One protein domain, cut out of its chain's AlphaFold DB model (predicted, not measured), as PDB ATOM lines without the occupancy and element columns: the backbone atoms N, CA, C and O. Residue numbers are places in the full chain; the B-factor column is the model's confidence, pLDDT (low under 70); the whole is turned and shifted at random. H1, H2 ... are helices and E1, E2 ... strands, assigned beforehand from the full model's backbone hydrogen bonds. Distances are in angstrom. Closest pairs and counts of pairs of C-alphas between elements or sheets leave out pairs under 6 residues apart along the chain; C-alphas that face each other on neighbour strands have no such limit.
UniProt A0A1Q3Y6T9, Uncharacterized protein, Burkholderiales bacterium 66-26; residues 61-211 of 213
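AT A GLANCE: This is residues 61 to 211 of the 213 residues of an uncharacterized protein of Burkholderiales bacterium 66-26 (UniProt A0A1Q3Y6T9). A strongly twisted sheet of eight strands runs through the middle of a compact body, with H1 and H6 over one face and H3 and H4 over the other. Parallel E1 and E5 lie side by side in the sheet's middle, short H2 lies far out beyond the E3 end and short H5 near the E7 end. The 151 printed residues hold six named helices and eight named strands, in chain order E1 E2 H1 E3 E4 H2 H3 E5 E6 H4 E7 E8 H5 H6; the sheet, E3 E4 E2 E1 E5 E6 E8 E7, is mixed, and so is the class. The radius of gyration of the C-alphas is 14.8 A, and they span 44 by 31 by 29 A.

HOW THE PARTS SIT: E1, residues 62 to 69, and E5, residues 136 to 146, are parallel neighbours at 11 degrees, with N 67 and O 143 2.8 A apart, within hydrogen-bond range. E5 bends by 111 degrees at residue 139. E2, residues 75 to 78, makes an antiparallel hairpin with E1, N 66 to O 78 2.9 A. E4, residues 109 to 112, is parallel to E2, N 110 to O 75 2.8 A, and makes a hairpin with edge strand E3, residues 96 to 99, N 99 to O 109 2.8 A. E6, residues 149 to 153, makes a hairpin with E5, N 144 to O 151 2.8 A. E8, residues 183 to 188, is parallel to E6, N 152 to O 185 2.8 A, and makes a hairpin with edge strand E7, residues 170 to 174, N 186 to O 172 2.8 A. H1, residues 81 to 90, is on the sheet at a height of 9.0 A, over E2 and E1, along the strands; the C-alphas of Phe 78 and Tyr 84 are closest between E2 and H1, 5.8 A. H6, residues 199 to 211, is on the same face at 9.6 A, across the strands, at 70 degrees to E5 on the local plane. On the opposite face, H4, residues 156 to 165, touches E5, closest at the C-alphas of Ala 136 and Leu 156, 6.2 A. The sheet curls round H3, residues 125 to 130, on that face; H3 and H4 are apart. H5, residues 190 to 194, only grazes the sheet, and H2, residues 115 to 119, is not on it. In the six helices every O i to N i+4 pair is within hydrogen-bond range.

IN THESE COORDINATES: E1 begins at C-alpha 62 (241.064, 148.318, 232.459) and measures 20.3 A. E5 measures 21.8 A, E8 15.6 A, H1 14.4 A and H4 14.2 A. H6, 18.4 A, ends at C-alpha 211 (233.218, 151.421, 216.463).

THE WHOLE: The C-alphas of Lys 119 and Ala 194 are the two farthest apart, 45.7 A. The printed part has no cut and no long link. Its mean pLDDT is 96.1, and no printed residue is under 70.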
ATOM      1  N   ALA A  61     241.991 152.070 235.270       90.38
ATOM      2  CA  ALA A  61     241.326 150.784 235.374       90.38
ATOM      3  C   ALA A  61     241.043 150.240 233.965       90.38
ATOM      4  O   ALA A  61     240.580 150.969 233.087       90.38
ATOM      5  N   ALA A  62     241.298 148.952 233.746       95.19
ATOM      6  CA  ALA A  62     241.064 148.318 232.459       95.19
ATOM      7  C   ALA A  62     239.564 148.278 232.166       95.19
ATOM      8  O   ALA A  62     238.799 147.636 232.884       95.19
ATOM      9  N   ARG A  63     239.132 148.970 231.113       96.62
ATOM     10  CA  ARG A  63     237.738 148.920 230.651       96.62
ATOM     11  C   ARG A  63     237.476 147.714 229.761       96.62
ATOM     12  O   ARG A  63     236.352 147.230 229.731       96.62
ATOM     13  N   GLU A  64     238.496 147.237 229.052       97.75
ATOM     14  CA  GLU A  64     238.375 146.167 228.065       97.75
ATOM     15  C   GLU A  64     239.557 145.195 228.163       97.75
ATOM     16  O   GLU A  64     240.682 145.602 228.463       97.75
ATOM     17  N   LEU A  65     239.295 143.909 227.925       98.62
ATOM     18  CA  LEU A  65     240.316 142.880 227.730       98.62
ATOM     19  C   LEU A  65     239.780 141.825 226.762       98.62
ATOM     20  O   LEU A  65     238.674 141.315 226.941       98.62
ATOM     21  N   PHE A  66     240.576 141.456 225.767       98.81
ATOM     22  CA  PHE A  66     240.190 140.456 224.777       98.81
ATOM     23  C   PHE A  66     241.189 139.310 224.766       98.81
ATOM     24  O   PHE A  66     242.397 139.531 224.863       98.81
ATOM     25  N   ILE A  67     240.690 138.086 224.638       98.69
ATOM     26  CA  ILE A  67     241.510 136.884 224.548       98.69
ATOM     27  C   ILE A  67     241.037 136.011 223.401       98.69
ATOM     28  O   ILE A  67     239.840 135.848 223.179       98.69
ATOM     29  N   VAL A  68     241.985 135.402 222.698       98.31
ATOM     30  CA  VAL A  68     241.701 134.349 221.725       98.31
ATOM     31  C   VAL A  68     242.425 133.076 222.145       98.31
ATOM     32  O   VAL A  68     243.614 133.104 222.471       98.31
ATOM     33  N   LEU A  69     241.674 131.977 222.174       96.75
ATOM     34  CA  LEU A  69     242.127 130.633 222.525       96.75
ATOM     35  C   LEU A  69     241.997 129.731 221.285       96.75
ATOM     36  O   LEU A  69     240.987 129.035 221.144       96.75
ATOM     37  N   PRO A  70     242.956 129.802 220.349       93.62
ATOM     38  CA  PRO A  70     243.013 128.900 219.203       93.62
ATOM     39  C   PRO A  70     243.435 127.478 219.617       93.62
ATOM     40  O   PRO A  70     243.805 127.217 220.763       93.62
ATOM     41  N   GLU A  71     243.397 126.547 218.663       90.00
ATOM     42  CA  GLU A  71     243.743 125.132 218.881       90.00
ATOM     43  C   GLU A  71     245.238 124.890 219.168       90.00
ATOM     44  O   GLU A  71     245.599 123.817 219.639       90.00
ATOM     45  N   ASP A  72     246.117 125.872 218.926       88.38
ATOM     46  CA  ASP A  72     247.574 125.753 219.121       88.38
ATOM     47  C   ASP A  72     248.036 125.897 220.588       88.38
ATOM     48  O   ASP A  72     249.231 126.031 220.867       88.38
ATOM     49  N   GLU A  73     247.078 125.890 221.520       87.38
ATOM     50  CA  GLU A  73     247.254 125.993 222.972       87.38
ATOM     51  C   GLU A  73     247.917 127.292 223.463       87.38
ATOM     52  O   GLU A  73     248.233 127.425 224.654       87.38
ATOM     53  N   ARG A  74     248.093 128.294 222.595       95.88
ATOM     54  CA  ARG A  74     248.536 129.629 223.001       95.88
ATOM     55  C   ARG A  74     247.356 130.461 223.477       95.88
ATOM     56  O   ARG A  74     246.212 130.275 223.076       95.88
ATOM     57  N   ILE A  75     247.654 131.415 224.346       97.75
ATOM     58  CA  ILE A  75     246.679 132.382 224.840       97.75
ATOM     59  C   ILE A  75     247.075 133.741 224.281       97.75
ATOM     60  O   ILE A  75     248.051 134.344 224.732       97.75
ATOM     61  N   TYR A  76     246.319 134.218 223.299       98.50
ATOM     62  CA  TYR A  76     246.514 135.547 222.736       98.50
ATOM     63  C   TYR A  76     245.729 136.556 223.566       98.50
ATOM     64  O   TYR A  76     244.527 136.377 223.740       98.50
ATOM     65  N   VAL A  77     246.385 137.589 224.096       98.69
ATOM     66  CA  VAL A  77     245.774 138.573 225.006       98.69
ATOM     67  C   VAL A  77     245.955 139.983 224.450       98.69
ATOM     68  O   VAL A  77     247.065 140.386 224.097       98.69
ATOM     69  N   PHE A  78     244.873 140.757 224.415       98.75
ATOM     70  CA  PHE A  78     244.837 142.101 223.848       98.75
ATOM     71  C   PHE A  78     244.193 143.081 224.826       98.75
ATOM     72  O   PHE A  78     243.083 142.865 225.312       98.75
ATOM     73  N   GLY A  79     244.903 144.175 225.099       97.44
ATOM     74  CA  GLY A  79     244.384 145.323 225.849       97.44
ATOM     75  C   GLY A  79     244.005 146.487 224.933       97.44
ATOM     76  O   GLY A  79     243.513 147.499 225.411       97.44
ATOM     77  N   ASP A  80     244.257 146.342 223.633       96.75
ATOM     78  CA  ASP A  80     243.911 147.302 222.594       96.75
ATOM     79  C   ASP A  80     242.891 146.671 221.642       96.75
ATOM     80  O   ASP A  80     243.097 145.578 221.103       96.75
ATOM     81  N   THR A  81     241.775 147.369 221.447       96.38
ATOM     82  CA  THR A  81     240.633 146.905 220.658       96.38
ATOM     83  C   THR A  81     241.008 146.729 219.185       96.38
ATOM     84  O   THR A  81     240.565 145.776 218.546       96.38
ATOM     85  N   LYS A  82     241.869 147.596 218.635       96.00
ATOM     86  CA  LYS A  82     242.295 147.514 217.233       96.00
ATOM     87  C   LYS A  82     243.138 146.263 216.981       96.00
ATOM     88  O   LYS A  82     242.863 145.549 216.021       96.00
ATOM     89  N   ASN A  83     244.107 145.968 217.845       97.56
ATOM     90  CA  ASN A  83     244.906 144.743 217.764       97.56
ATOM     91  C   ASN A  83     244.026 143.486 217.835       97.56
ATOM     92  O   ASN A  83     244.237 142.551 217.068       97.56
ATOM     93  N   TYR A  84     243.017 143.470 218.713       98.12
ATOM     94  CA  TYR A  84     242.073 142.353 218.791       98.12
ATOM     95  C   TYR A  84     241.315 142.136 217.475       98.12
ATOM     96  O   TYR A  84     241.281 141.017 216.966       98.12
ATOM     97  N   PHE A  85     240.748 143.193 216.885       96.69
ATOM     98  CA  PHE A  85     240.030 143.066 215.614       96.69
ATOM     99  C   PHE A  85     240.946 142.683 214.448       96.69
ATOM    100  O   PHE A  85     240.548 141.851 213.636       96.69
ATOM    101  N   GLN A  86     242.179 143.198 214.402       96.25
ATOM    102  CA  GLN A  86     243.177 142.748 213.422       96.25
ATOM    103  C   GLN A  86     243.464 141.253 213.556       96.25
ATOM    104  O   GLN A  86     243.493 140.541 212.554       96.25
ATOM    105  N   TYR A  87     243.603 140.758 214.789       97.00
ATOM    106  CA  TYR A  87     243.787 139.333 215.020       97.00
ATOM    107  C   TYR A  87     242.572 138.517 214.563       97.00
ATOM    108  O   TYR A  87     242.740 137.479 213.935       97.00
ATOM    109  N   LEU A  88     241.343 138.965 214.838       95.88
ATOM    110  CA  LEU A  88     240.145 138.253 214.378       95.88
ATOM    111  C   LEU A  88     240.037 138.183 212.847       95.88
ATOM    112  O   LEU A  88     239.469 137.226 212.327       95.88
ATOM    113  N   GLU A  89     240.552 139.184 212.132       94.50
ATOM    114  CA  GLU A  89     240.497 139.243 210.669       94.50
ATOM    115  C   GLU A  89     241.633 138.457 210.001       94.50
ATOM    116  O   GLU A  89     241.415 137.784 208.992       94.50
ATOM    117  N   HIS A  90     242.840 138.523 210.562       95.12
ATOM    118  CA  HIS A  90     244.053 138.032 209.903       95.12
ATOM    119  C   HIS A  90     244.746 136.883 210.645       95.12
ATOM    120  O   HIS A  90     245.680 136.292 210.118       95.12
ATOM    121  N   SER A  91     244.288 136.536 211.851       93.81
ATOM    122  CA  SER A  91     244.952 135.588 212.765       93.81
ATOM    123  C   SER A  91     246.389 135.988 213.137       93.81
ATOM    124  O   SER A  91     247.180 135.162 213.590       93.81
ATOM    125  N   GLU A  92     246.728 137.269 212.979       91.75
ATOM    126  CA  GLU A  92     248.036 137.834 213.296       91.75
ATOM    127  C   GLU A  92     247.924 139.297 213.747       91.75
ATOM    128  O   GLU A  92     246.943 139.985 213.471       91.75
ATOM    129  N   VAL A  93     248.949 139.774 214.455       93.50
ATOM    130  CA  VAL A  93     249.134 141.192 214.799       93.50
ATOM    131  C   VAL A  93     250.593 141.573 214.602       93.50
ATOM    132  O   VAL A  93     251.491 140.754 214.794       93.50
ATOM    133  N   SER A  94     250.842 142.832 214.240       93.12
ATOM    134  CA  SER A  94     252.178 143.275 213.825       93.12
ATOM    135  C   SER A  94     253.218 143.245 214.945       93.12
ATOM    136  O   SER A  94     254.398 143.032 214.682       93.12
ATOM    137  N   LEU A  95     252.799 143.497 216.187       97.94
ATOM    138  CA  LEU A  95     253.687 143.589 217.339       97.94
ATOM    139  C   LEU A  95     253.183 142.685 218.453       97.94
ATOM    140  O   LEU A  95     252.041 142.800 218.902       97.94
ATOM    141  N   THR A  96     254.066 141.808 218.924       98.06
ATOM    142  CA  THR A  96     253.767 140.914 220.036       98.06
ATOM    143  C   THR A  96     254.881 140.895 221.065       98.06
ATOM    144  O   THR A  96     256.051 141.133 220.762       98.06
ATOM    145  N   ARG A  97     254.512 140.563 222.302       98.12
ATOM    146  CA  ARG A  97     255.446 140.121 223.336       98.12
ATOM    147  C   ARG A  97     254.996 138.756 223.827       98.12
ATOM    148  O   ARG A  97     253.844 138.586 224.211       98.12
ATOM    149  N   THR A  98     255.898 137.784 223.794       98.19
ATOM    150  CA  THR A  98     255.586 136.396 224.151       98.19
ATOM    151  C   THR A  98     256.211 136.048 225.492       98.19
ATOM    152  O   THR A  98     257.375 136.369 225.729       98.19
ATOM    153  N   ARG A  99     255.448 135.370 226.350       98.31
ATOM    154  CA  ARG A  99     255.917 134.814 227.620       98.31
ATOM    155  C   ARG A  99     255.620 133.320 227.663       98.31
ATOM    156  O   ARG A  99     254.464 132.899 227.610       98.31
ATOM    157  N   ILE A 100     256.674 132.513 227.703       97.81
ATOM    158  CA  ILE A 100     256.587 131.051 227.616       97.81
ATOM    159  C   ILE A 100     256.385 130.486 229.021       97.81
ATOM    160  O   ILE A 100     257.150 130.805 229.924       97.81
ATOM    161  N   GLY A 101     255.376 129.631 229.201       96.62
ATOM    162  CA  GLY A 101     255.134 128.956 230.480       96.62
ATOM    163  C   GLY A 101     254.432 129.798 231.548       96.62
ATOM    164  O   GLY A 101     254.186 129.298 232.640       96.62
ATOM    165  N   GLU A 102     254.104 131.057 231.251       96.94
ATOM    166  CA  GLU A 102     253.512 131.992 232.219       96.94
ATOM    167  C   GLU A 102     251.972 132.005 232.213       96.94
ATOM    168  O   GLU A 102     251.355 132.631 233.073       96.94
ATOM    169  N   GLY A 103     251.330 131.336 231.253       95.19
ATOM    170  CA  GLY A 103     249.875 131.226 231.176       95.19
ATOM    171  C   GLY A 103     249.308 130.091 232.040       95.19
ATOM    172  O   GLY A 103     250.043 129.181 232.436       95.19
ATOM    173  N   PRO A 104     247.986 130.077 232.304       92.81
ATOM    174  CA  PRO A 104     247.346 129.006 233.065       92.81
ATOM    175  C   PRO A 104     247.630 127.623 232.474       92.81
ATOM    176  O   PRO A 104     247.518 127.426 231.260       92.81
ATOM    177  N   GLY A 105     248.014 126.677 233.334       92.50
ATOM    178  CA  GLY A 105     248.455 125.340 232.922       92.50
ATOM    179  C   GLY A 105     249.844 125.296 232.268       92.50
ATOM    180  O   GLY A 105     250.158 124.310 231.614       92.50
ATOM    181  N   GLY A 106     250.666 126.344 232.402       95.12
ATOM    182  CA  GLY A 106     251.985 126.431 231.759       95.12
ATOM    183  C   GLY A 106     251.921 126.791 230.271       95.12
ATOM    184  O   GLY A 106     252.891 126.590 229.539       95.12
ATOM    185  N   ARG A 107     250.782 127.311 229.801       95.88
ATOM    186  CA  ARG A 107     250.596 127.724 228.404       95.88
ATOM    187  C   ARG A 107     251.397 128.983 228.073       95.88
ATOM    188  O   ARG A 107     251.788 129.754 228.948       95.88
ATOM    189  N   THR A 108     251.638 129.203 226.786       97.94
ATOM    190  CA  THR A 108     252.317 130.414 226.306       97.94
ATOM    191  C   THR A 108     251.330 131.576 226.218       97.94
ATOM    192  O   THR A 108     250.269 131.440 225.610       97.94
ATOM    193  N   LEU A 109     251.699 132.723 226.788       98.44
ATOM    194  CA  LEU A 109     250.983 133.987 226.625       98.44
ATOM    195  C   LEU A 109     251.588 134.760 225.453       98.44
ATOM    196  O   LEU A 109     252.802 134.971 225.407       98.44
ATOM    197  N   VAL A 110     250.750 135.217 224.529       98.44
ATOM    198  CA  VAL A 110     251.141 136.100 223.427       98.44
ATOM    199  C   VAL A 110     250.345 137.392 223.549       98.44
ATOM    200  O   VAL A 110     249.142 137.427 223.312       98.44
ATOM    201  N   PHE A 111     251.012 138.471 223.935       98.69
ATOM    202  CA  PHE A 111     250.385 139.777 224.084       98.69
ATOM    203  C   PHE A 111     250.451 140.538 222.767       98.69
ATOM    204  O   PHE A 111     251.551 140.765 222.266       98.69
ATOM    205  N   GLY A 112     249.309 140.962 222.226       98.31
ATOM    206  CA  GLY A 112     249.282 141.944 221.142       98.31
ATOM    207  C   GLY A 112     249.515 143.342 221.709       98.31
ATOM    208  O   GLY A 112     248.662 143.862 222.431       98.31
ATOM    209  N   ILE A 113     250.661 143.940 221.393       98.25
ATOM    210  CA  ILE A 113     251.108 145.219 221.967       98.25
ATOM    211  C   ILE A 113     251.027 146.352 220.944       98.25
ATOM    212  O   ILE A 113     250.970 146.126 219.735       98.25
ATOM    213  N   THR A 114     251.015 147.589 221.420       97.44
ATOM    214  CA  THR A 114     251.002 148.778 220.563       97.44
ATOM    215  C   THR A 114     252.420 149.281 220.286       97.44
ATOM    216  O   THR A 114     253.383 148.937 220.975       97.44
ATOM    217  N   ASN A 115     252.567 150.154 219.286       97.44
ATOM    218  CA  ASN A 115     253.830 150.865 219.067       97.44
ATOM    219  C   ASN A 115     254.228 151.729 220.272       97.44
ATOM    220  O   ASN A 115     255.420 151.921 220.510       97.44
ATOM    221  N   ASP A 116     253.258 152.256 221.019       96.56
ATOM    222  CA  ASP A 116     253.535 153.101 222.178       96.56
ATOM    223  C   ASP A 116     254.089 152.275 223.342       96.56
ATOM    224  O   ASP A 116     255.050 152.706 223.975       96.56
ATOM    225  N   ASP A 117     253.607 151.041 223.534       96.69
ATOM    226  CA  ASP A 117     254.190 150.093 224.497       96.69
ATOM    227  C   ASP A 117     255.657 149.774 224.167       96.69
ATOM    228  O   ASP A 117     256.506 149.696 225.061       96.69
ATOM    229  N   VAL A 118     255.970 149.619 222.873       97.44
ATOM    230  CA  VAL A 118     257.340 149.378 222.393       97.44
ATOM    231  C   VAL A 118     258.221 150.606 222.618       97.44
ATOM    232  O   VAL A 118     259.298 150.482 223.197       97.44
ATOM    233  N   LYS A 119     257.770 151.797 222.204       97.75
ATOM    234  CA  LYS A 119     258.526 153.054 222.356       97.75
ATOM    235  C   LYS A 119     258.771 153.411 223.818       97.75
ATOM    236  O   LYS A 119     259.855 153.874 224.155       97.75
ATOM    237  N   ALA A 120     257.775 153.198 224.675       96.19
ATOM    238  CA  ALA A 120     257.885 153.425 226.110       96.19
ATOM    239  C   ALA A 120     258.689 152.328 226.824       96.19
ATOM    240  O   ALA A 120     259.019 152.490 227.997       96.19
ATOM    241  N   ASN A 121     258.989 151.216 226.141       96.12
ATOM    242  CA  ASN A 121     259.556 150.004 226.725       96.12
ATOM    243  C   ASN A 121     258.810 149.579 228.005       96.12
ATOM    244  O   ASN A 121     259.411 149.288 229.041       96.12
ATOM    245  N   ALA A 122     257.479 149.595 227.935       94.81
ATOM    246  CA  ALA A 122     256.601 149.359 229.072       94.81
ATOM    247  C   ALA A 122     255.721 148.111 228.855       94.81
ATOM    248  O   ALA A 122     255.530 147.655 227.719       94.81
ATOM    249  N   PRO A 123     255.182 147.517 229.935       97.12
ATOM    250  CA  PRO A 123     254.111 146.534 229.829       97.12
ATOM    251  C   PRO A 123     252.842 147.167 229.251       97.12
ATOM    252  O   PRO A 123     252.398 148.217 229.728       97.12
ATOM    253  N   SER A 124     252.245 146.484 228.276       97.06
ATOM    254  CA  SER A 124     250.938 146.836 227.716       97.06
ATOM    255  C   SER A 124     249.819 146.731 228.755       97.06
ATOM    256  O   SER A 124     249.979 146.102 229.806       97.06
ATOM    257  N   LEU A 125     248.646 147.305 228.463       97.00
ATOM    258  CA  LEU A 125     247.476 147.175 229.341       97.00
ATOM    259  C   LEU A 125     247.146 145.700 229.633       97.00
ATOM    260  O   LEU A 125     246.962 145.347 230.796       97.00
ATOM    261  N   ALA A 126     247.143 144.839 228.608       97.75
ATOM    262  CA  ALA A 126     246.891 143.406 228.774       97.75
ATOM    263  C   ALA A 126     247.889 142.747 229.727       97.75
ATOM    264  O   ALA A 126     247.484 142.013 230.624       97.75
ATOM    265  N   GLU A 127     249.181 143.039 229.579       98.25
ATOM    266  CA  GLU A 127     250.201 142.517 230.487       98.25
ATOM    267  C   GLU A 127     249.964 142.967 231.923       98.25
ATOM    268  O   GLU A 127     250.044 142.155 232.838       98.25
ATOM    269  N   ARG A 128     249.627 144.242 232.146       97.75
ATOM    270  CA  ARG A 128     249.356 144.736 233.502       97.75
ATOM    271  C   ARG A 128     248.106 144.105 234.112       97.75
ATOM    272  O   ARG A 128     248.086 143.880 235.321       97.75
ATOM    273  N   VAL A 129     247.080 143.820 233.311       97.56
ATOM    274  CA  VAL A 129     245.867 143.133 233.777       97.56
ATOM    275  C   VAL A 129     246.165 141.673 234.130       97.56
ATOM    276  O   VAL A 129     245.812 141.243 235.227       97.56
ATOM    277  N   ILE A 130     246.880 140.937 233.268       97.38
ATOM    278  CA  ILE A 130     247.294 139.548 233.537       97.38
ATOM    279  C   ILE A 130     248.229 139.468 234.756       97.38
ATOM    280  O   ILE A 130     248.051 138.604 235.613       97.38
ATOM    281  N   ASP A 131     249.146 140.427 234.910       96.31
ATOM    282  CA  ASP A 131     250.032 140.554 236.075       96.31
ATOM    283  C   ASP A 131     249.303 141.019 237.354       96.31
ATOM    284  O   ASP A 131     249.940 141.199 238.394       96.31
ATOM    285  N   LYS A 132     247.985 141.273 237.298       95.44
ATOM    286  CA  LYS A 132     247.162 141.802 238.405       95.44
ATOM    287  C   LYS A 132     247.624 143.172 238.927       95.44
ATOM    288  O   LYS A 132     247.321 143.550 240.057       95.44
ATOM    289  N   LYS A 133     248.344 143.935 238.102       95.88
ATOM    290  CA  LYS A 133     248.832 145.297 238.391       95.88
ATOM    291  C   LYS A 133     247.832 146.384 238.000       95.88
ATOM    292  O   LYS A 133     247.958 147.517 238.457       95.88
ATOM    293  N   THR A 134     246.850 146.057 237.165       95.00
ATOM    294  CA  THR A 134     245.770 146.965 236.770       95.00
ATOM    295  C   THR A 134     244.417 146.312 237.068       95.00
ATOM    296  O   THR A 134     244.141 145.245 236.518       95.00
ATOM    297  N   PRO A 135     243.568 146.914 237.924       95.00
ATOM    298  CA  PRO A 135     242.225 146.406 238.171       95.00
ATOM    299  C   PRO A 135     241.306 146.692 236.980       95.00
ATOM    300  O   PRO A 135     241.588 147.559 236.155       95.00
ATOM    301  N   ALA A 136     240.174 145.995 236.918       96.06
ATOM    302  CA  ALA A 136     239.121 146.293 235.958       96.06
ATOM    303  C   ALA A 136     238.280 147.508 236.383       96.06
ATOM    304  O   ALA A 136     238.097 147.768 237.574       96.06
ATOM    305  N   SER A 137     237.755 148.234 235.400       95.25
ATOM    306  CA  SER A 137     236.768 149.296 235.591       95.25
ATOM    307  C   SER A 137     235.412 148.719 236.018       95.25
ATOM    308  O   SER A 137     235.115 147.551 235.774       95.25
ATOM    309  N   GLY A 138     234.548 149.548 236.611       90.62
ATOM    310  CA  GLY A 138     233.174 149.154 236.945       90.62
ATOM    311  C   GLY A 138     232.302 148.844 235.718       90.62
ATOM    312  O   GLY A 138     231.313 148.129 235.841       90.62
ATOM    313  N   ASP A 139     232.678 149.351 234.541       93.56
ATOM    314  CA  ASP A 139     232.028 149.099 233.247       93.56
ATOM    315  C   ASP A 139     232.807 148.106 232.364       93.56
ATOM    316  O   ASP A 139     232.771 148.210 231.138       93.56
ATOM    317  N   PHE A 140     233.544 147.179 232.984       97.69
ATOM    318  CA  PHE A 140     234.410 146.230 232.285       97.69
ATOM    319  C   PHE A 140     233.683 145.400 231.218       97.69
ATOM    320  O   PHE A 140     232.591 144.874 231.440       97.69
ATOM    321  N   HIS A 141     234.355 145.221 230.083       98.38
ATOM    322  CA  HIS A 141     233.954 144.341 228.995       98.38
ATOM    323  C   HIS A 141     235.088 143.377 228.646       98.38
ATOM    324  O   HIS A 141     236.141 143.785 228.159       98.38
ATOM    325  N   GLY A 142     234.864 142.090 228.882       98.62
ATOM    326  CA  GLY A 142     235.788 141.028 228.504       98.62
ATOM    327  C   GLY A 142     235.244 140.208 227.343       98.62
ATOM    328  O   GLY A 142     234.056 139.886 227.332       98.62
ATOM    329  N   GLU A 143     236.099 139.799 226.408       98.69
ATOM    330  CA  GLU A 143     235.752 138.746 225.443       98.69
ATOM    331  C   GLU A 143     236.806 137.648 225.429       98.69
ATOM    332  O   GLU A 143     238.004 137.921 225.429       98.69
ATOM    333  N   VAL A 144     236.349 136.401 225.355       98.69
ATOM    334  CA  VAL A 144     237.188 135.262 224.999       98.69
ATOM    335  C   VAL A 144     236.604 134.603 223.756       98.69
ATOM    336  O   VAL A 144     235.458 134.153 223.776       98.69
ATOM    337  N   PHE A 145     237.375 134.534 222.674       98.00
ATOM    338  CA  PHE A 145     237.017 133.767 221.487       98.00
ATOM    339  C   PHE A 145     237.635 132.370 221.574       98.00
ATOM    340  O   PHE A 145     238.857 132.232 221.633       98.00
ATOM    341  N   LYS A 146     236.786 131.342 221.617       96.25
ATOM    342  CA  LYS A 146     237.179 129.933 221.752       96.25
ATOM    343  C   LYS A 146     236.179 129.055 221.006       96.25
ATOM    344  O   LYS A 146     234.972 129.252 221.153       96.25
ATOM    345  N   ASP A 147     236.667 128.093 220.229       93.62
ATOM    346  CA  ASP A 147     235.853 127.101 219.507       93.62
ATOM    347  C   ASP A 147     234.732 127.731 218.647       93.62
ATOM    348  O   ASP A 147     233.591 127.267 218.638       93.62
ATOM    349  N   GLY A 148     235.023 128.850 217.970       94.44
ATOM    350  CA  GLY A 148     234.047 129.559 217.128       94.44
ATOM    351  C   GLY A 148     232.953 130.311 217.901       94.44
ATOM    352  O   GLY A 148     231.930 130.689 217.324       94.44
ATOM    353  N   ARG A 149     233.131 130.519 219.211       97.31
ATOM    354  CA  ARG A 149     232.158 131.170 220.097       97.31
ATOM    355  C   ARG A 149     232.791 132.357 220.805       97.31
ATOM    356  O   ARG A 149     233.945 132.300 221.224       97.31
ATOM    357  N   PHE A 150     232.002 133.410 220.986       98.44
ATOM    358  CA  PHE A 150     232.367 134.539 221.835       98.44
ATOM    359  C   PHE A 150     231.812 134.311 223.236       98.44
ATOM    360  O   PHE A 150     230.598 134.251 223.405       98.44
ATOM    361  N   TYR A 151     232.679 134.214 224.233       98.69
ATOM    362  CA  TYR A 151     232.312 134.287 225.643       98.69
ATOM    363  C   TYR A 151     232.494 135.731 226.093       98.69
ATOM    364  O   TYR A 151     233.583 136.282 225.950       98.69
ATOM    365  N   VAL A 152     231.431 136.364 226.579       98.69
ATOM    366  CA  VAL A 152     231.422 137.797 226.889       98.69
ATOM    367  C   VAL A 152     231.191 137.996 228.378       98.69
ATOM    368  O   VAL A 152     230.216 137.491 228.932       98.69
ATOM    369  N   PHE A 153     232.081 138.753 229.011       98.44
ATOM    370  CA  PHE A 153     232.168 138.920 230.456       98.44
ATOM    371  C   PHE A 153     231.932 140.377 230.837       98.44
ATOM    372  O   PHE A 153     232.424 141.292 230.182       98.44
ATOM    373  N   HIS A 154     231.215 140.590 231.938       97.25
ATOM    374  CA  HIS A 154     231.017 141.914 232.536       97.25
ATOM    375  C   HIS A 154     231.886 142.125 233.788       97.25
ATOM    376  O   HIS A 154     231.891 143.204 234.371       97.25
ATOM    377  N   THR A 155     232.625 141.095 234.214       97.00
ATOM    378  CA  THR A 155     233.617 141.189 235.286       97.00
ATOM    379  C   THR A 155     234.909 140.504 234.860       97.00
ATOM    380  O   THR A 155     234.894 139.461 234.203       97.00
ATOM    381  N   LEU A 156     236.045 141.074 235.266       97.44
ATOM    382  CA  LEU A 156     237.350 140.451 235.045       97.44
ATOM    383  C   LEU A 156     237.509 139.160 235.858       97.44
ATOM    384  O   LEU A 156     238.227 138.257 235.445       97.44
ATOM    385  N   LYS A 157     236.820 139.049 237.001       96.25
ATOM    386  CA  LYS A 157     236.847 137.837 237.823       96.25
ATOM    387  C   LYS A 157     236.292 136.636 237.054       96.25
ATOM    388  O   LYS A 157     236.986 135.634 236.948       96.25
ATOM    389  N   ASP A 158     235.089 136.759 236.494       97.69
ATOM    390  CA  ASP A 158     234.453 135.659 235.757       97.69
ATOM    391  C   ASP A 158     235.278 135.278 234.510       97.69
ATOM    392  O   ASP A 158     235.363 134.107 234.147       97.69
ATOM    393  N   MET A 159     235.938 136.261 233.881       98.12
ATOM    394  CA  MET A 159     236.857 136.027 232.763       98.12
ATOM    395  C   MET A 159     238.105 135.246 233.192       98.12
ATOM    396  O   MET A 159     238.484 134.292 232.518       98.12
ATOM    397  N   ASN A 160     238.728 135.606 234.316       95.94
ATOM    398  CA  ASN A 160     239.891 134.891 234.848       95.94
ATOM    399  C   ASN A 160     239.549 133.446 235.226       95.94
ATOM    400  O   ASN A 160     240.275 132.538 234.822       95.94
ATOM    401  N   ASP A 161     238.423 133.236 235.914       96.19
ATOM    402  CA  ASP A 161     237.943 131.898 236.271       96.19
ATOM    403  C   ASP A 161     237.744 131.039 235.002       96.19
ATOM    404  O   ASP A 161     238.130 129.869 234.959       96.19
ATOM    405  N   PHE A 162     237.216 131.630 233.922       97.19
ATOM    406  CA  PHE A 162     237.069 130.942 232.639       97.19
ATOM    407  C   PHE A 162     238.407 130.606 231.968       97.19
ATOM    408  O   PHE A 162     238.541 129.531 231.395       97.19
ATOM    409  N   ILE A 163     239.410 131.484 232.006       94.88
ATOM    410  CA  ILE A 163     240.714 131.192 231.381       94.88
ATOM    411  C   ILE A 163     241.453 130.089 232.157       94.88
ATOM    412  O   ILE A 163     242.175 129.289 231.551       94.88
ATOM    413  N   GLU A 164     241.270 130.044 233.479       93.69
ATOM    414  CA  GLU A 164     241.876 129.047 234.361       93.69
ATOM    415  C   GLU A 164     241.219 127.667 234.227       93.69
ATOM    416  O   GLU A 164     241.925 126.661 234.179       93.69
ATOM    417  N   HIS A 165     239.888 127.613 234.120       93.19
ATOM    418  CA  HIS A 165     239.138 126.351 234.165       93.19
ATOM    419  C   HIS A 165     238.510 125.928 232.830       93.19
ATOM    420  O   HIS A 165     238.216 124.755 232.636       93.19
ATOM    421  N   GLY A 166     238.314 126.855 231.894       89.88
ATOM    422  CA  GLY A 166     237.715 126.600 230.580       89.88
ATOM    423  C   GLY A 166     236.190 126.455 230.578       89.88
ATOM    424  O   GLY A 166     235.617 126.146 229.531       89.88
ATOM    425  N   GLU A 167     235.525 126.681 231.714       90.00
ATOM    426  CA  GLU A 167     234.096 126.422 231.906       90.00
ATOM    427  C   GLU A 167     233.335 127.657 232.404       90.00
ATOM    428  O   GLU A 167     233.867 128.496 233.131       90.00
ATOM    429  N   VAL A 168     232.057 127.754 232.025       92.31
ATOM    430  CA  VAL A 168     231.127 128.786 232.505       92.31
ATOM    431  C   VAL A 168     229.979 128.132 233.262       92.31
ATOM    432  O   VAL A 168     229.261 127.296 232.718       92.31
ATOM    433  N   ALA A 169     229.782 128.520 234.523       91.12
ATOM    434  CA  ALA A 169     228.739 127.928 235.363       91.12
ATOM    435  C   ALA A 169     227.333 128.443 235.016       91.12
ATOM    436  O   ALA A 169     226.354 127.701 235.081       91.12
ATOM    437  N   LEU A 170     227.221 129.732 234.679       95.75
ATOM    438  CA  LEU A 170     225.961 130.409 234.387       95.75
ATOM    439  C   LEU A 170     226.139 131.246 233.123       95.75
ATOM    440  O   LEU A 170     227.084 132.025 233.015       95.75
ATOM    441  N   ALA A 171     225.227 131.094 232.166       96.69
ATOM    442  CA  ALA A 171     225.277 131.853 230.928       96.69
ATOM    443  C   ALA A 171     223.897 132.012 230.291       96.69
ATOM    444  O   ALA A 171     223.021 131.156 230.422       96.69
ATOM    445  N   PHE A 172     223.747 133.088 229.526       96.75
ATOM    446  CA  PHE A 172     222.706 133.228 228.515       96.75
ATOM    447  C   PHE A 172     223.368 133.055 227.136       96.75
ATOM    448  O   PHE A 172     224.451 133.586 226.922       96.75
ATOM    449  N   THR A 173     222.785 132.295 226.204       97.25
ATOM    450  CA  THR A 173     223.412 132.027 224.891       97.25
ATOM    451  C   THR A 173     222.504 132.470 223.752       97.25
ATOM    452  O   THR A 173     221.367 132.016 223.665       97.25
ATOM    453  N   ASP A 174     223.032 133.300 222.852       97.44
ATOM    454  CA  ASP A 174     222.406 133.611 221.566       97.44
ATOM    455  C   ASP A 174     223.157 132.870 220.447       97.44
ATOM    456  O   ASP A 174     224.314 133.167 220.135       97.44
ATOM    457  N   ILE A 175     222.499 131.886 219.838       96.81
ATOM    458  CA  ILE A 175     223.067 131.086 218.746       96.81
ATOM    459  C   ILE A 175     222.970 131.884 217.443       96.81
ATOM    460  O   ILE A 175     221.908 132.407 217.113       96.81
ATOM    461  N   GLY A 176     224.072 131.978 216.696       96.00
ATOM    462  CA  GLY A 176     224.093 132.639 215.387       96.00
ATOM    463  C   GLY A 176     224.048 134.170 215.416       96.00
ATOM    464  O   GLY A 176     224.000 134.792 214.359       96.00
ATOM    465  N   ALA A 177     224.052 134.791 216.598       95.75
ATOM    466  CA  ALA A 177     223.922 136.244 216.749       95.75
ATOM    467  C   ALA A 177     225.258 137.010 216.675       95.75
ATOM    468  O   ALA A 177     225.264 138.242 216.684       95.75
ATOM    469  N   GLY A 178     226.386 136.299 216.657       94.94
ATOM    470  CA  GLY A 178     227.729 136.864 216.591       94.94
ATOM    471  C   GLY A 178     228.235 137.100 215.166       94.94
ATOM    472  O   GLY A 178     227.602 136.685 214.191       94.94
ATOM    473  N   PRO A 179     229.403 137.759 215.030       93.12
ATOM    474  CA  PRO A 179     230.092 137.905 213.751       93.12
ATOM    475  C   PRO A 179     230.217 136.566 213.021       93.12
ATOM    476  O   PRO A 179     230.497 135.547 213.651       93.12
ATOM    477  N   ASN A 180     230.000 136.569 211.705       92.81
ATOM    478  CA  ASN A 180     230.064 135.375 210.854       92.81
ATOM    479  C   ASN A 180     229.147 134.219 211.310       92.81
ATOM    480  O   ASN A 180     229.434 133.056 211.042       92.81
ATOM    481  N   GLY A 181     228.049 134.521 212.014       95.69
ATOM    482  CA  GLY A 181     227.129 133.507 212.536       95.69
ATOM    483  C   GLY A 181     227.653 132.771 213.774       95.69
ATOM    484  O   GLY A 181     227.119 131.721 214.132       95.69
ATOM    485  N   ALA A 182     228.680 133.299 214.447       97.12
ATOM    486  CA  ALA A 182     229.176 132.738 215.698       97.12
ATOM    487  C   ALA A 182     228.097 132.753 216.792       97.12
ATOM    488  O   ALA A 182     227.233 133.632 216.845       97.12
ATOM    489  N   SER A 183     228.168 131.798 217.718       98.19
ATOM    490  CA  SER A 183     227.358 131.867 218.938       98.19
ATOM    491  C   SER A 183     227.984 132.837 219.937       98.19
ATOM    492  O   SER A 183     229.208 132.887 220.072       98.19
ATOM    493  N   ILE A 184     227.142 133.560 220.673       98.56
ATOM    494  CA  ILE A 184     227.571 134.416 221.778       98.56
ATOM    495  C   ILE A 184     227.075 133.813 223.088       98.56
ATOM    496  O   ILE A 184     225.887 133.543 223.253       98.56
ATOM    497  N   VAL A 185     227.999 133.604 224.016       98.44
ATOM    498  CA  VAL A 185     227.767 133.134 225.376       98.44
ATOM    499  C   VAL A 185     227.981 134.319 226.307       98.44
ATOM    500  O   VAL A 185     229.105 134.728 226.577       98.44
ATOM    501  N   TRP A 186     226.891 134.892 226.791       98.38
ATOM    502  CA  TRP A 186     226.913 135.957 227.782       98.38
ATOM    503  C   TRP A 186     227.141 135.327 229.151       98.38
ATOM    504  O   TRP A 186     226.250 134.658 229.678       98.38
ATOM    505  N   VAL A 187     228.342 135.491 229.699       98.31
ATOM    506  CA  VAL A 187     228.735 134.872 230.964       98.31
ATOM    507  C   VAL A 187     228.106 135.628 232.124       98.31
ATOM    508  O   VAL A 187     228.163 136.858 232.215       98.31
ATOM    509  N   MET A 188     227.474 134.860 233.004       97.25
ATOM    510  CA  MET A 188     226.677 135.351 234.112       97.25
ATOM    511  C   MET A 188     227.242 134.851 235.439       97.25
ATOM    512  O   MET A 188     227.956 133.855 235.513       97.25
ATOM    513  N   ASN A 189     226.850 135.518 236.514       95.56
ATOM    514  CA  ASN A 189     227.074 135.087 237.886       95.56
ATOM    515  C   ASN A 189     225.743 135.165 238.648       95.56
ATOM    516  O   ASN A 189     224.709 135.535 238.087       95.56
ATOM    517  N   LYS A 190     225.732 134.786 239.929       95.25
ATOM    518  CA  LYS A 190     224.497 134.775 240.735       95.25
ATOM    519  C   LYS A 190     223.796 136.139 240.751       95.25
ATOM    520  O   LYS A 190     222.570 136.192 240.717       95.25
ATOM    521  N   GLU A 191     224.567 137.222 240.769       92.88
ATOM    522  CA  GLU A 191     224.039 138.584 240.810       92.88
ATOM    523  C   GLU A 191     223.443 139.006 239.468       92.88
ATOM    524  O   GLU A 191     222.341 139.554 239.428       92.88
ATOM    525  N   SER A 192     224.140 138.746 238.358       93.50
ATOM    526  CA  SER A 192     223.635 139.100 237.031       93.50
ATOM    527  C   SER A 192     222.471 138.205 236.606       93.50
ATOM    528  O   SER A 192     221.527 138.698 235.995       93.50
ATOM    529  N   MET A 193     222.466 136.924 236.993       93.88
ATOM    530  CA  MET A 193     221.346 136.011 236.736       93.88
ATOM    531  C   MET A 193     220.050 136.501 237.380       93.88
ATOM    532  O   MET A 193     218.996 136.436 236.752       93.88
ATOM    533  N   ALA A 194     220.123 137.040 238.600       94.31
ATOM    534  CA  ALA A 194     218.959 137.609 239.279       94.31
ATOM    535  C   ALA A 194     218.377 138.833 238.544       94.31
ATOM    536  O   ALA A 194     217.191 139.121 238.676       94.31
ATOM    537  N   LYS A 195     219.194 139.533 237.744       94.25
ATOM    538  CA  LYS A 195     218.780 140.673 236.906       94.25
ATOM    539  C   LYS A 195     218.207 140.237 235.549       94.25
ATOM    540  O   LYS A 195     217.661 141.068 234.829       94.25
ATOM    541  N   GLY A 196     218.299 138.953 235.201       94.56
ATOM    542  CA  GLY A 196     217.795 138.405 233.945       94.56
ATOM    543  C   GLY A 196     218.735 138.647 232.762       94.56
ATOM    544  O   GLY A 196     219.954 138.547 232.880       94.56
ATOM    545  N   ARG A 197     218.161 138.904 231.581       94.81
ATOM    546  CA  ARG A 197     218.925 139.035 230.330       94.81
ATOM    547  C   ARG A 197     219.947 140.189 230.431       94.81
ATOM    548  O   ARG A 197     219.541 141.302 230.760       94.81
ATOM    549  N   PRO A 198     221.236 139.982 230.092       95.88
ATOM    550  CA  PRO A 198     222.294 140.979 230.296       95.88
ATOM    551  C   PRO A 198     222.318 142.053 229.193       95.88
ATOM    552  O   PRO A 198     223.269 142.157 228.420       95.88
ATOM    553  N   THR A 199     221.263 142.863 229.095       96.31
ATOM    554  CA  THR A 199     221.079 143.848 228.012       96.31
ATOM    555  C   THR A 199     222.237 144.841 227.890       96.31
ATOM    556  O   THR A 199     222.717 145.059 226.782       96.31
ATOM    557  N   ALA A 200     222.760 145.360 229.005       95.38
ATOM    558  CA  ALA A 200     223.893 146.290 228.994       95.38
ATOM    559  C   ALA A 200     225.171 145.666 228.396       95.38
ATOM    560  O   ALA A 200     225.862 146.292 227.593       95.38
ATOM    561  N   THR A 201     225.464 144.405 228.726       96.81
ATOM    562  CA  THR A 201     226.600 143.662 228.150       96.81
ATOM    563  C   THR A 201     226.405 143.442 226.651       96.81
ATOM    564  O   THR A 201     227.334 143.620 225.864       96.81
ATOM    565  N   MET A 202     225.178 143.114 226.233       97.38
ATOM    566  CA  MET A 202     224.840 142.951 224.818       97.38
ATOM    567  C   MET A 202     224.996 144.252 224.022       97.38
ATOM    568  O   MET A 202     225.471 144.236 222.886       97.38
ATOM    569  N   GLU A 203     224.586 145.379 224.598       97.19
ATOM    570  CA  GLU A 203     224.740 146.702 223.994       97.19
ATOM    571  C   GLU A 203     226.215 147.082 223.866       97.19
ATOM    572  O   GLU A 203     226.635 147.510 222.790       97.19
ATOM    573  N   ARG A 204     227.029 146.842 224.904       96.94
ATOM    574  CA  ARG A 204     228.474 147.112 224.860       96.94
ATOM    575  C   ARG A 204     229.182 146.287 223.786       96.94
ATOM    576  O   ARG A 204     229.951 146.843 223.005       96.94
ATOM    577  N   PHE A 205     228.855 145.001 223.674       97.50
ATOM    578  CA  PHE A 205     229.377 144.118 222.626       97.50
ATOM    579  C   PHE A 205     229.086 144.640 221.208       97.50
ATOM    580  O   PHE A 205     229.955 144.604 220.331       97.50
ATOM    581  N   LYS A 206     227.863 145.143 220.975       96.75
ATOM    582  CA  LYS A 206     227.461 145.750 219.696       96.75
ATOM    583  C   LYS A 206     228.166 147.081 219.447       96.75
ATOM    584  O   LYS A 206     228.580 147.337 218.318       96.75
ATOM    585  N   ALA A 207     228.301 147.911 220.479       96.44
ATOM    586  CA  ALA A 207     228.967 149.205 220.390       96.44
ATOM    587  C   ALA A 207     230.439 149.047 219.980       96.44
ATOM    588  O   ALA A 207     230.862 149.682 219.017       96.44
ATOM    589  N   ILE A 208     231.177 148.134 220.622       96.06
ATOM    590  CA  ILE A 208     232.591 147.861 220.310       96.06
ATOM    591  C   ILE A 208     232.768 147.449 218.840       96.06
ATOM    592  O   ILE A 208     233.608 148.004 218.140       96.06
ATOM    593  N   ARG A 209     231.917 146.548 218.332       93.81
ATOM    594  CA  ARG A 209     231.939 146.106 216.921       93.81
ATOM    595  C   ARG A 209     231.478 147.161 215.921       93.81
ATOM    596  O   ARG A 209     231.778 147.056 214.738       93.81
ATOM    597  N   SER A 210     230.677 148.126 216.360       93.25
ATOM    598  CA  SER A 210     230.226 149.221 215.494       93.25
ATOM    599  C   SER A 210     231.288 150.311 215.389       93.25
ATOM    600  O   SER A 210     231.386 150.946 214.348       93.25
ATOM    601  N   ALA A 211     232.091 150.494 216.439       90.00
ATOM    602  CA  ALA A 211     233.218 151.421 216.463       90.00
ATOM    603  C   ALA A 211     234.462 150.899 215.718       90.00
ATOM    604  O   ALA A 211     235.373 151.676 215.451       90.00
TER     605      ALA A 211